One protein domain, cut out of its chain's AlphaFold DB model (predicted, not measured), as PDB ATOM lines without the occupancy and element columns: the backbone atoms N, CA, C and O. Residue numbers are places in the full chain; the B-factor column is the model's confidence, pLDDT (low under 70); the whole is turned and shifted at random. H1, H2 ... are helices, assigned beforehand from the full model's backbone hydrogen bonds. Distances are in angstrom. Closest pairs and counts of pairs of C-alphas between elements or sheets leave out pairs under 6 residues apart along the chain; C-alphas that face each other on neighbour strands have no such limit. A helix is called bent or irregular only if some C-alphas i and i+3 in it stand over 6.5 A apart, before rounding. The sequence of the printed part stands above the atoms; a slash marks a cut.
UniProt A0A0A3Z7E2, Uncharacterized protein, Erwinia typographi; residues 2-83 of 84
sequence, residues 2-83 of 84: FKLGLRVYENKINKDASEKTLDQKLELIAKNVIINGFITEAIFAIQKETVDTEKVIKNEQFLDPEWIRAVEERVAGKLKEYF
ATOM      1  N   PHE A   2     175.398 201.854 273.338       64.44
ATOM      2  CA  PHE A   2     175.616 200.391 273.245       64.44
ATOM      3  C   PHE A   2     176.180 199.878 271.901       64.44
ATOM      4  O   PHE A   2     177.153 199.132 271.889       64.44
ATOM      5  N   LYS A   3     175.638 200.331 270.759       70.62
ATOM      6  CA  LYS A   3     176.123 199.926 269.419       70.62
ATOM      7  C   LYS A   3     177.547 200.401 269.099       70.62
ATOM      8  O   LYS A   3     178.245 199.754 268.328       70.62
ATOM      9  N   LEU A   4     177.971 201.530 269.672       75.44
ATOM     10  CA  LEU A   4     179.328 202.049 269.484       75.44
ATOM     11  C   LEU A   4     180.326 201.246 270.329       75.44
ATOM     12  O   LEU A   4     181.385 200.892 269.831       75.44
ATOM     13  N   GLY A   5     179.950 200.896 271.566       77.19
ATOM     14  CA  GLY A   5     180.762 200.053 272.447       77.19
ATOM     15  C   GLY A   5     181.012 198.654 271.879       77.19
ATOM     16  O   GLY A   5     182.153 198.202 271.875       77.19
ATOM     17  N   LEU A   6     179.981 198.016 271.310       79.81
ATOM     18  CA  LEU A   6     180.111 196.720 270.625       79.81
ATOM     19  C   LEU A   6     181.059 196.793 269.424       79.81
ATOM     20  O   LEU A   6     181.958 195.970 269.302       79.81
ATOM     21  N   ARG A   7     180.940 197.839 268.598       81.06
ATOM     22  CA  ARG A   7     181.820 198.037 267.439       81.06
ATOM     23  C   ARG A   7     183.280 198.263 267.841       81.06
ATOM     24  O   ARG A   7     184.186 197.774 267.177       81.06
ATOM     25  N   VAL A   8     183.530 199.011 268.919       82.31
ATOM     26  CA  VAL A   8     184.891 199.224 269.444       82.31
ATOM     27  C   VAL A   8     185.474 197.922 269.997       82.31
ATOM     28  O   VAL A   8     186.646 197.637 269.764       82.31
ATOM     29  N   TYR A   9     184.658 197.119 270.679       81.06
ATOM     30  CA  TYR A   9     185.055 195.819 271.211       81.06
ATOM     31  C   TYR A   9     185.405 194.815 270.100       81.06
ATOM     32  O   TYR A   9     186.488 194.234 270.120       81.06
ATOM     33  N   GLU A  10     184.551 194.684 269.082       79.69
ATOM     34  CA  GLU A  10     184.795 193.831 267.910       79.69
ATOM     35  C   GLU A  10     186.049 194.269 267.137       79.69
ATOM     36  O   GLU A  10     186.884 193.444 266.770       79.69
ATOM     37  N   ASN A  11     186.240 195.580 266.953       79.44
ATOM     38  CA  ASN A  11     187.438 196.118 266.305       79.44
ATOM     39  C   ASN A  11     188.720 195.843 267.097       79.44
ATOM     40  O   ASN A  11     189.773 195.642 266.491       79.44
ATOM     41  N   LYS A  12     188.651 195.847 268.433       76.81
ATOM     42  CA  LYS A  12     189.797 195.526 269.284       76.81
ATOM     43  C   LYS A  12     190.181 194.054 269.151       76.81
ATOM     44  O   LYS A  12     191.339 193.772 268.883       76.81
ATOM     45  N   ILE A  13     189.210 193.142 269.222       75.81
ATOM     46  CA  ILE A  13     189.449 191.700 269.046       75.81
ATOM     47  C   ILE A  13     190.061 191.405 267.673       75.81
ATOM     48  O   ILE A  13     191.036 190.665 267.576       75.81
ATOM     49  N   ASN A  14     189.527 192.020 266.615       74.44
ATOM     50  CA  ASN A  14     190.046 191.828 265.263       74.44
ATOM     51  C   ASN A  14     191.470 192.384 265.093       74.44
ATOM     52  O   ASN A  14     192.273 191.789 264.378       74.44
ATOM     53  N   LYS A  15     191.804 193.498 265.760       69.19
ATOM     54  CA  LYS A  15     193.181 194.013 265.797       69.19
ATOM     55  C   LYS A  15     194.109 193.072 266.553       69.19
ATOM     56  O   LYS A  15     195.140 192.699 265.999       69.19
ATOM     57  N   ASP A  16     193.719 192.652 267.752       65.69
ATOM     58  CA  ASP A  16     194.524 191.796 268.623       65.69
ATOM     59  C   ASP A  16     194.805 190.430 267.964       65.69
ATOM     60  O   ASP A  16     195.909 189.907 268.077       65.69
ATOM     61  N   ALA A  17     193.863 189.889 267.181       65.25
ATOM     62  CA  ALA A  17     194.054 188.653 266.411       65.25
ATOM     63  C   ALA A  17     195.095 188.774 265.277       65.25
ATOM     64  O   ALA A  17     195.664 187.772 264.847       65.25
ATOM     65  N   SER A  18     195.341 189.991 264.785       67.19
ATOM     66  CA  SER A  18     196.355 190.286 263.763       67.19
ATOM     67  C   SER A  18     197.686 190.763 264.354       67.19
ATOM     68  O   SER A  18     198.664 190.949 263.620       67.19
ATOM     69  N   GLU A  19     197.741 190.981 265.671       75.44
ATOM     70  CA  GLU A  19     198.951 191.442 266.327       75.44
ATOM     71  C   GLU A  19     199.983 190.324 266.432       75.44
ATOM     72  O   GLU A  19     199.728 189.218 266.904       75.44
ATOM     73  N   LYS A  20     201.209 190.652 266.023       78.19
ATOM     74  CA  LYS A  20     202.364 189.786 266.247       78.19
ATOM     75  C   LYS A  20     202.581 189.590 267.743       78.19
ATOM     76  O   LYS A  20     202.512 190.558 268.512       78.19
ATOM     77  N   THR A  21     202.910 188.363 268.134       86.38
ATOM     78  CA  THR A  21     203.304 188.063 269.514       86.38
ATOM     79  C   THR A  21     204.568 188.836 269.889       86.38
ATOM     80  O   THR A  21     205.301 189.322 269.019       86.38
ATOM     81  N   LEU A  22     204.839 188.961 271.191       84.56
ATOM     82  CA  LEU A  22     206.073 189.588 271.666       84.56
ATOM     83  C   LEU A  22     207.308 188.909 271.053       84.56
ATOM     84  O   LEU A  22     208.167 189.603 270.521       84.56
ATOM     85  N   ASP A  23     207.339 187.577 271.024       89.19
ATOM     86  CA  ASP A  23     208.449 186.812 270.450       89.19
ATOM     87  C   ASP A  23     208.638 187.093 268.957       89.19
ATOM     88  O   ASP A  23     209.754 187.338 268.511       89.19
ATOM     89  N   GLN A  24     207.550 187.165 268.184       87.25
ATOM     90  CA  GLN A  24     207.616 187.516 266.761       87.25
ATOM     91  C   GLN A  24     208.096 188.955 266.540       87.25
ATOM     92  O   GLN A  24     208.812 189.236 265.578       87.25
ATOM     93  N   LYS A  25     207.696 189.890 267.412       88.38
ATOM     94  CA  LYS A  25     208.173 191.281 267.375       88.38
ATOM     95  C   LYS A  25     209.675 191.334 267.692       88.38
ATOM     96  O   LYS A  25     210.415 191.994 266.966       88.38
ATOM     97  N   LEU A  26     210.132 190.607 268.712       89.31
ATOM     98  CA  LEU A  26     211.545 190.515 269.094       89.31
ATOM     99  C   LEU A  26     212.397 189.850 268.006       89.31
ATOM    100  O   LEU A  26     213.466 190.357 267.677       89.31
ATOM    101  N   GLU A  27     211.904 188.775 267.392       91.25
ATOM    102  CA  GLU A  27     212.575 188.086 266.288       91.25
ATOM    103  C   GLU A  27     212.775 189.015 265.084       91.25
ATOM    104  O   GLU A  27     213.857 189.050 264.496       91.25
ATOM    105  N   LEU A  28     211.760 189.812 264.735       91.44
ATOM    106  CA  LEU A  28     211.866 190.800 263.659       91.44
ATOM    107  C   LEU A  28     212.894 191.887 263.978       91.44
ATOM    108  O   LEU A  28     213.685 192.247 263.109       91.44
ATOM    109  N   ILE A  29     212.906 192.393 265.213       92.44
ATOM    110  CA  ILE A  29     213.896 193.386 265.647       92.44
ATOM    111  C   ILE A  29     215.306 192.797 265.546       92.44
ATOM    112  O   ILE A  29     216.175 193.418 264.936       92.44
ATOM    113  N   ALA A  30     215.525 191.590 266.069       91.81
ATOM    114  CA  ALA A  30     216.819 190.918 266.017       91.81
ATOM    115  C   ALA A  30     217.286 190.688 264.571       91.81
ATOM    116  O   ALA A  30     218.409 191.047 264.221       91.81
ATOM    117  N   LYS A  31     216.408 190.168 263.702       92.56
ATOM    118  CA  LYS A  31     216.705 189.971 262.273       92.56
ATOM    119  C   LYS A  31     217.087 191.277 261.588       92.56
ATOM    120  O   LYS A  31     218.093 191.321 260.886       92.56
ATOM    121  N   ASN A  32     216.328 192.344 261.823       93.25
ATOM    122  CA  ASN A  32     216.608 193.647 261.227       93.25
ATOM    123  C   ASN A  32     217.948 194.217 261.699       93.25
ATOM    124  O   ASN A  32     218.694 194.756 260.888       93.25
ATOM    125  N   VAL A  33     218.282 194.076 262.985       92.56
ATOM    126  CA  VAL A  33     219.576 194.520 263.525       92.56
ATOM    127  C   VAL A  33     220.733 193.757 262.877       92.56
ATOM    128  O   VAL A  33     221.693 194.385 262.439       92.56
ATOM    129  N   ILE A  34     220.626 192.431 262.751       92.44
ATOM    130  CA  ILE A  34     221.669 191.595 262.134       92.44
ATOM    131  C   ILE A  34     221.864 191.959 260.659       92.44
ATOM    132  O   ILE A  34     222.992 192.177 260.220       92.44
ATOM    133  N   ILE A  35     220.770 192.062 259.897       93.50
ATOM    134  CA  ILE A  35     220.821 192.403 258.469       93.50
ATOM    135  C   ILE A  35     221.417 193.798 258.276       93.50
ATOM    136  O   ILE A  35     222.305 193.976 257.444       93.50
ATOM    137  N   ASN A  36     220.976 194.780 259.063       93.19
ATOM    138  CA  ASN A  36     221.513 196.135 258.980       93.19
ATOM    139  C   ASN A  36     222.998 196.181 259.344       93.19
ATOM    140  O   ASN A  36     223.743 196.906 258.690       93.19
ATOM    141  N   GLY A  37     223.438 195.404 260.339       89.62
ATOM    142  CA  GLY A  37     224.855 195.270 260.678       89.62
ATOM    143  C   GLY A  37     225.674 194.778 259.486       89.62
ATOM    144  O   GLY A  37     226.616 195.451 259.074       89.62
ATOM    145  N   PHE A  38     225.242 193.679 258.864       92.25
ATOM    146  CA  PHE A  38     225.901 193.115 257.684       92.25
ATOM    147  C   PHE A  38     225.948 194.097 256.503       92.25
ATOM    148  O   PHE A  38     227.000 194.300 255.901       92.25
ATOM    149  N   ILE A  39     224.821 194.743 256.179       93.56
ATOM    150  CA  ILE A  39     224.754 195.718 255.080       93.56
ATOM    151  C   ILE A  39     225.669 196.914 255.361       93.56
ATOM    152  O   ILE A  39     226.372 197.372 254.463       93.56
ATOM    153  N   THR A  40     225.681 197.415 256.598       92.44
ATOM    154  CA  THR A  40     226.514 198.563 256.983       92.44
ATOM    155  C   THR A  40     227.998 198.232 256.856       92.44
ATOM    156  O   THR A  40     228.754 199.033 256.313       92.44
ATOM    157  N   GLU A  41     228.412 197.043 257.297       89.31
ATOM    158  CA  GLU A  41     229.795 196.582 257.167       89.31
ATOM    159  C   GLU A  41     230.206 196.413 255.700       89.31
ATOM    160  O   GLU A  41     231.269 196.888 255.297       89.31
ATOM    161  N   ALA A  42     229.335 195.828 254.874       90.25
ATOM    162  CA  ALA A  42     229.576 195.698 253.441       90.25
ATOM    163  C   ALA A  42     229.728 197.069 252.758       90.25
ATOM    164  O   ALA A  42     230.666 197.277 251.989       90.25
ATOM    165  N   ILE A  43     228.846 198.027 253.068       90.81
ATOM    166  CA  ILE A  43     228.942 199.400 252.550       90.81
ATOM    167  C   ILE A  43     230.254 200.046 252.994       90.81
ATOM    168  O   ILE A  43     230.935 200.649 252.169       90.81
ATOM    169  N   PHE A  44     230.629 199.907 254.266       87.94
ATOM    170  CA  PHE A  44     231.874 200.464 254.785       87.94
ATOM    171  C   PHE A  44     233.107 199.884 254.078       87.94
ATOM    172  O   PHE A  44     234.003 200.635 253.694       87.94
ATOM    173  N   ALA A  45     233.141 198.568 253.847       85.25
ATOM    174  CA  ALA A  45     234.226 197.914 253.120       85.25
ATOM    175  C   ALA A  45     234.341 198.435 251.678       85.25
ATOM    176  O   ALA A  45     235.426 198.826 251.252       85.25
ATOM    177  N   ILE A  46     233.217 198.538 250.958       88.62
ATOM    178  CA  ILE A  46     233.185 199.111 249.603       88.62
ATOM    179  C   ILE A  46     233.666 200.563 249.627       88.62
ATOM    180  O   ILE A  46     234.488 200.956 248.799       88.62
ATOM    181  N   GLN A  47     233.181 201.372 250.572       86.38
ATOM    182  CA  GLN A  47     233.581 202.772 250.697       86.38
ATOM    183  C   GLN A  47     235.083 202.906 250.926       86.38
ATOM    184  O   GLN A  47     235.721 203.735 250.287       86.38
ATOM    185  N   LYS A  48     235.664 202.060 251.779       83.44
ATOM    186  CA  LYS A  48     237.101 202.060 252.059       83.44
ATOM    187  C   LYS A  48     237.954 201.817 250.809       83.44
ATOM    188  O   LYS A  48     239.043 202.373 250.718       83.44
ATOM    189  N   GLU A  49     237.482 200.999 249.872       86.81
ATOM    190  CA  GLU A  49     238.223 200.665 248.647       86.81
ATOM    191  C   GLU A  49     237.943 201.616 247.478       86.81
ATOM    192  O   GLU A  49     238.803 201.809 246.621       86.81
ATOM    193  N   THR A  50     236.744 202.198 247.417       86.31
ATOM    194  CA  THR A  50     236.259 202.905 246.217       86.31
ATOM    195  C   THR A  50     236.142 204.416 246.377       86.31
ATOM    196  O   THR A  50     236.096 205.130 245.373       86.31
ATOM    197  N   VAL A  51     236.079 204.928 247.608       84.06
ATOM    198  CA  VAL A  51     235.888 206.359 247.852       84.06
ATOM    199  C   VAL A  51     237.225 207.082 247.824       84.06
ATOM    200  O   VAL A  51     238.113 206.845 248.638       84.06
ATOM    201  N   ASP A  52     237.322 208.043 246.911       82.88
ATOM    202  CA  ASP A  52     238.378 209.045 246.909       82.88
ATOM    203  C   ASP A  52     238.157 210.024 248.071       82.88
ATOM    204  O   ASP A  52     237.258 210.869 248.032       82.88
ATOM    205  N   THR A  53     238.980 209.900 249.114       78.19
ATOM    206  CA  THR A  53     238.876 210.701 250.340       78.19
ATOM    207  C   THR A  53     239.021 212.200 250.101       78.19
ATOM    208  O   THR A  53     238.470 212.979 250.877       78.19
ATOM    209  N   GLU A  54     239.713 212.619 249.035       80.00
ATOM    210  CA  GLU A  54     239.886 214.039 248.702       80.00
ATOM    211  C   GLU A  54     238.599 214.665 248.151       80.00
ATOM    212  O   GLU A  54     238.409 215.878 248.217       80.00
ATOM    213  N   LYS A  55     237.682 213.833 247.643       78.44
ATOM    214  CA  LYS A  55     236.386 214.252 247.092       78.44
ATOM    215  C   LYS A  55     235.224 214.075 248.071       78.44
ATOM    216  O   LYS A  55     234.079 214.367 247.725       78.44
ATOM    217  N   VAL A  56     235.491 213.608 249.292       77.69
ATOM    218  CA  VAL A  56     234.461 213.437 250.323       77.69
ATOM    219  C   VAL A  56     234.108 214.790 250.929       77.69
ATOM    220  O   VAL A  56     234.861 215.354 251.722       77.69
ATOM    221  N   ILE A  57     232.914 215.288 250.612       78.81
ATOM    222  CA  ILE A  57     232.337 216.449 251.294       78.81
ATOM    223  C   ILE A  57     231.862 215.987 252.673       78.81
ATOM    224  O   ILE A  57     230.812 215.359 252.818       78.81
ATOM    225  N   LYS A  58     232.662 216.276 253.699       71.06
ATOM    226  CA  LYS A  58     232.282 216.020 255.089       71.06
ATOM    227  C   LYS A  58     231.245 217.054 255.518       71.06
ATOM    228  O   LYS A  58     231.452 218.254 255.366       71.06
ATOM    229  N   ASN A  59     230.126 216.577 256.056       71.25
ATOM    230  CA  ASN A  59     229.154 217.439 256.724       71.25
ATOM    231  C   ASN A  59     229.801 218.052 257.982       71.25
ATOM    232  O   ASN A  59     230.667 217.419 258.586       71.25
ATOM    233  N   GLU A  60     229.379 219.248 258.383       72.12
ATOM    234  CA  GLU A  60     230.004 220.060 259.440       72.12
ATOM    235  C   GLU A  60     230.137 219.288 260.768       72.12
ATOM    236  O   GLU A  60     231.187 219.290 261.401       72.12
ATOM    237  N   GLN A  61     229.122 218.488 261.109       62.81
ATOM    238  CA  GLN A  61     229.112 217.596 262.279       62.81
ATOM    239  C   GLN A  61     230.185 216.487 262.267       62.81
ATOM    240  O   GLN A  61     230.552 215.985 263.322       62.81
ATOM    241  N   PHE A  62     230.680 216.079 261.093       65.81
ATOM    242  CA  PHE A  62     231.721 215.049 260.943       65.81
ATOM    243  C   PHE A  62     233.132 215.641 260.835       65.81
ATOM    244  O   PHE A  62     234.107 214.895 260.718       65.81
ATOM    245  N   LEU A  63     233.242 216.972 260.811       72.25
ATOM    246  CA  LEU A  63     234.512 217.686 260.892       72.25
ATOM    247  C   LEU A  63     234.954 217.901 262.341       72.25
ATOM    248  O   LEU A  63     236.129 218.184 262.562       72.25
ATOM    249  N   ASP A  64     234.037 217.746 263.303       78.56
ATOM    250  CA  ASP A  64     234.347 217.818 264.726       78.56
ATOM    251  C   ASP A  64     235.319 216.684 265.118       78.56
ATOM    252  O   ASP A  64     234.961 215.503 265.024       78.56
ATOM    253  N   PRO A  65     236.545 217.010 265.572       78.50
ATOM    254  CA  PRO A  65     237.508 216.017 266.039       78.50
ATOM    255  C   PRO A  65     236.991 215.175 267.215       78.50
ATOM    256  O   PRO A  65     237.441 214.043 267.395       78.50
ATOM    257  N   GLU A  66     236.046 215.694 268.005       84.31
ATOM    258  CA  GLU A  66     235.449 214.980 269.137       84.31
ATOM    259  C   GLU A  66     234.300 214.046 268.735       84.31
ATOM    260  O   GLU A  66     233.864 213.235 269.554       84.31
ATOM    261  N   TRP A  67     233.837 214.093 267.480       78.31
ATOM    262  CA  TRP A  67     232.697 213.302 267.009       78.31
ATOM    263  C   TRP A  67     232.863 211.801 267.275       78.31
ATOM    264  O   TRP A  67     231.952 211.158 267.800       78.31
ATOM    265  N   ILE A  68     234.036 211.244 266.953       79.38
ATOM    266  CA  ILE A  68     234.317 209.811 267.141       79.38
ATOM    267  C   ILE A  68     234.212 209.447 268.626       79.38
ATOM    268  O   ILE A  68     233.472 208.529 268.978       79.38
ATOM    269  N   ARG A  69     234.859 210.225 269.505       83.00
ATOM    270  CA  ARG A  69     234.817 210.011 270.959       83.00
ATOM    271  C   ARG A  69     233.391 210.121 271.504       83.00
ATOM    272  O   ARG A  69     232.964 209.272 272.279       83.00
ATOM    273  N   ALA A  70     232.628 211.125 271.073       82.56
ATOM    274  CA  ALA A  70     231.251 211.335 271.516       82.56
ATOM    275  C   ALA A  70     230.312 210.187 271.105       82.56
ATOM    276  O   ALA A  70     229.395 209.821 271.849       82.56
ATOM    277  N   VAL A  71     230.525 209.601 269.923       81.94
ATOM    278  CA  VAL A  71     229.786 208.415 269.471       81.94
ATOM    279  C   VAL A  71     230.178 207.192 270.299       81.94
ATOM    280  O   VAL A  71     229.291 206.491 270.788       81.94
ATOM    281  N   GLU A  72     231.474 206.959 270.505       81.31
ATOM    282  CA  GLU A  72     231.980 205.836 271.301       81.31
ATOM    283  C   GLU A  72     231.487 205.887 272.751       81.31
ATOM    284  O   GLU A  72     230.952 204.897 273.250       81.31
ATOM    285  N   GLU A  73     231.563 207.046 273.408       84.06
ATOM    286  CA  GLU A  73     231.061 207.246 274.773       84.06
ATOM    287  C   GLU A  73     229.550 207.019 274.868       84.06
ATOM    288  O   GLU A  73     229.066 206.410 275.824       84.06
ATOM    289  N   ARG A  74     228.784 207.445 273.857       82.44
ATOM    290  CA  ARG A  74     227.335 207.211 273.807       82.44
ATOM    291  C   ARG A  74     227.005 205.728 273.661       82.44
ATOM    292  O   ARG A  74     226.050 205.258 274.281       82.44
ATOM    293  N   VAL A  75     227.748 205.000 272.832       81.25
ATOM    294  CA  VAL A  75     227.545 203.559 272.626       81.25
ATOM    295  C   VAL A  75     227.961 202.785 273.876       81.25
ATOM    296  O   VAL A  75     227.163 202.014 274.407       81.25
ATOM    297  N   ALA A  76     229.164 203.038 274.396       76.62
ATOM    298  CA  ALA A  76     229.688 202.386 275.590       76.62
ATOM    299  C   ALA A  76     228.848 202.699 276.837       76.62
ATOM    300  O   ALA A  76     228.546 201.797 277.616       76.62
ATOM    301  N   GLY A  77     228.415 203.952 277.004       75.69
ATOM    302  CA  GLY A  77     227.550 204.377 278.103       75.69
ATOM    303  C   GLY A  77     226.213 203.638 278.104       75.69
ATOM    304  O   GLY A  77     225.819 203.098 279.134       75.69
ATOM    305  N   LYS A  78     225.565 203.525 276.937       76.81
ATOM    306  CA  LYS A  78     224.314 202.765 276.798       76.81
ATOM    307  C   LYS A  78     224.509 201.276 277.058       76.81
ATOM    308  O   LYS A  78     223.695 200.672 277.741       76.81
ATOM    309  N   LEU A  79     225.576 200.669 276.540       78.19
ATOM    310  CA  LEU A  79     225.826 199.243 276.766       78.19
ATOM    311  C   LEU A  79     226.118 198.944 278.238       78.19
ATOM    312  O   LEU A  79     225.562 197.992 278.774       78.19
ATOM    313  N   LYS A  80     226.907 199.785 278.912       73.44
ATOM    314  CA  LYS A  80     227.225 199.649 280.340       73.44
ATOM    315  C   LYS A  80     225.998 199.785 281.248       73.44
ATOM    316  O   LYS A  80     225.971 199.200 282.327       73.44
ATOM    317  N   GLU A  81     224.995 200.560 280.837       76.50
ATOM    318  CA  GLU A  81     223.729 200.694 281.568       76.50
ATOM    319  C   GLU A  81     222.928 199.382 281.580       76.50
ATOM    320  O   GLU A  81     222.323 199.039 282.595       76.50
ATOM    321  N   TYR A  82     222.964 198.621 280.481       77.88
ATOM    322  CA  TYR A  82     222.191 197.383 280.328       77.88
ATOM    323  C   TYR A  82     222.981 196.103 280.628       77.88
ATOM    324  O   TYR A  82     222.390 195.106 281.043       77.88
ATOM    325  N   PHE A  83     224.300 196.115 280.441       75.88
ATOM    326  CA  PHE A  83     225.189 194.966 280.600       75.88
ATOM    327  C   PHE A  83     226.310 195.345 281.575       75.88
ATOM    328  O   PHE A  83     227.254 196.047 281.209       75.88
TER     329      PHE A  83
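Overview. This is residues 2 to 83 of the 84 residues of an uncharacterized protein of Erwinia typographi (UniProt A0A0A3Z7E2). Picture a long, open hook of three helices: H1 and H2 follow each other end to end with a bend at residues 19 to 21 and make the length, and after H2 a long loop turns the chain so that H3 folds back along part of H2 at a distance. No helix packs on another, and there is no shared core. The printed part has 82 residues, with three named helices in the order H1, H2, H3 and no named strand; the class is all helix. The whole is extended, with a radius of gyration of the C-alphas of 22.6 A, and the C-alphas span 69 by 31 by 26 A.

Along the chain. Find C-alpha 2 at (175.616, 200.391, 273.245); from there H1, residues 2 to 18, runs 24.9 A from first to last C-alpha. Pass residues 19 to 21 and look for C-alpha 22 at (206.073, 189.588, 271.666), where H2 begins; it holds residues 22 to 50 and is the longest helix, 41.7 A from first to last C-alpha. Residues 51 to 66 belong to no named element. Then comes H3, residues 67 to 82, 23.3 A long from first to last C-alpha, which ends at C-alpha 82 at (222.191, 197.383, 280.328). No helix is bent or irregular.

Arrangement. Start at H1, which touches no helix. H1 and H2 are apart, although a tight link of 3 residues joins them. H2 and H3 are apart too, and a long link of 16 residues joins them. H1 and H3 are apart. Look for few approaches in space: residues 2 to 19, residues 21 to 27 and residues 29 to 83 stand free, with no C-alpha 8 or more apart along the chain within 10 A. On the backbone, in H2 and H3 every O i to N i+4 pair is within hydrogen-bond range; in H1 12 of 13 are.

Size, cuts and confidence. The two C-alphas farthest apart are those of Phe 2 and Glu 54, at 70.1 A, while the C-alphas of Phe 2 and Phe 83, first and last printed, are 50.4 A apart. The outline is a rod. The printed part has no cut. In the long link from H2 to H3, the C-alphas of residues 51 to 66 lie 20 to 30 A from the mean of the C-alphas. In the B-factor column you will find a mean pLDDT of the printed part of 81.4, with residue 2, residues 15 to 18 and residues 61 to 62 under 70; H2 has a mean of 90, H3 of 79 and H1 of 74.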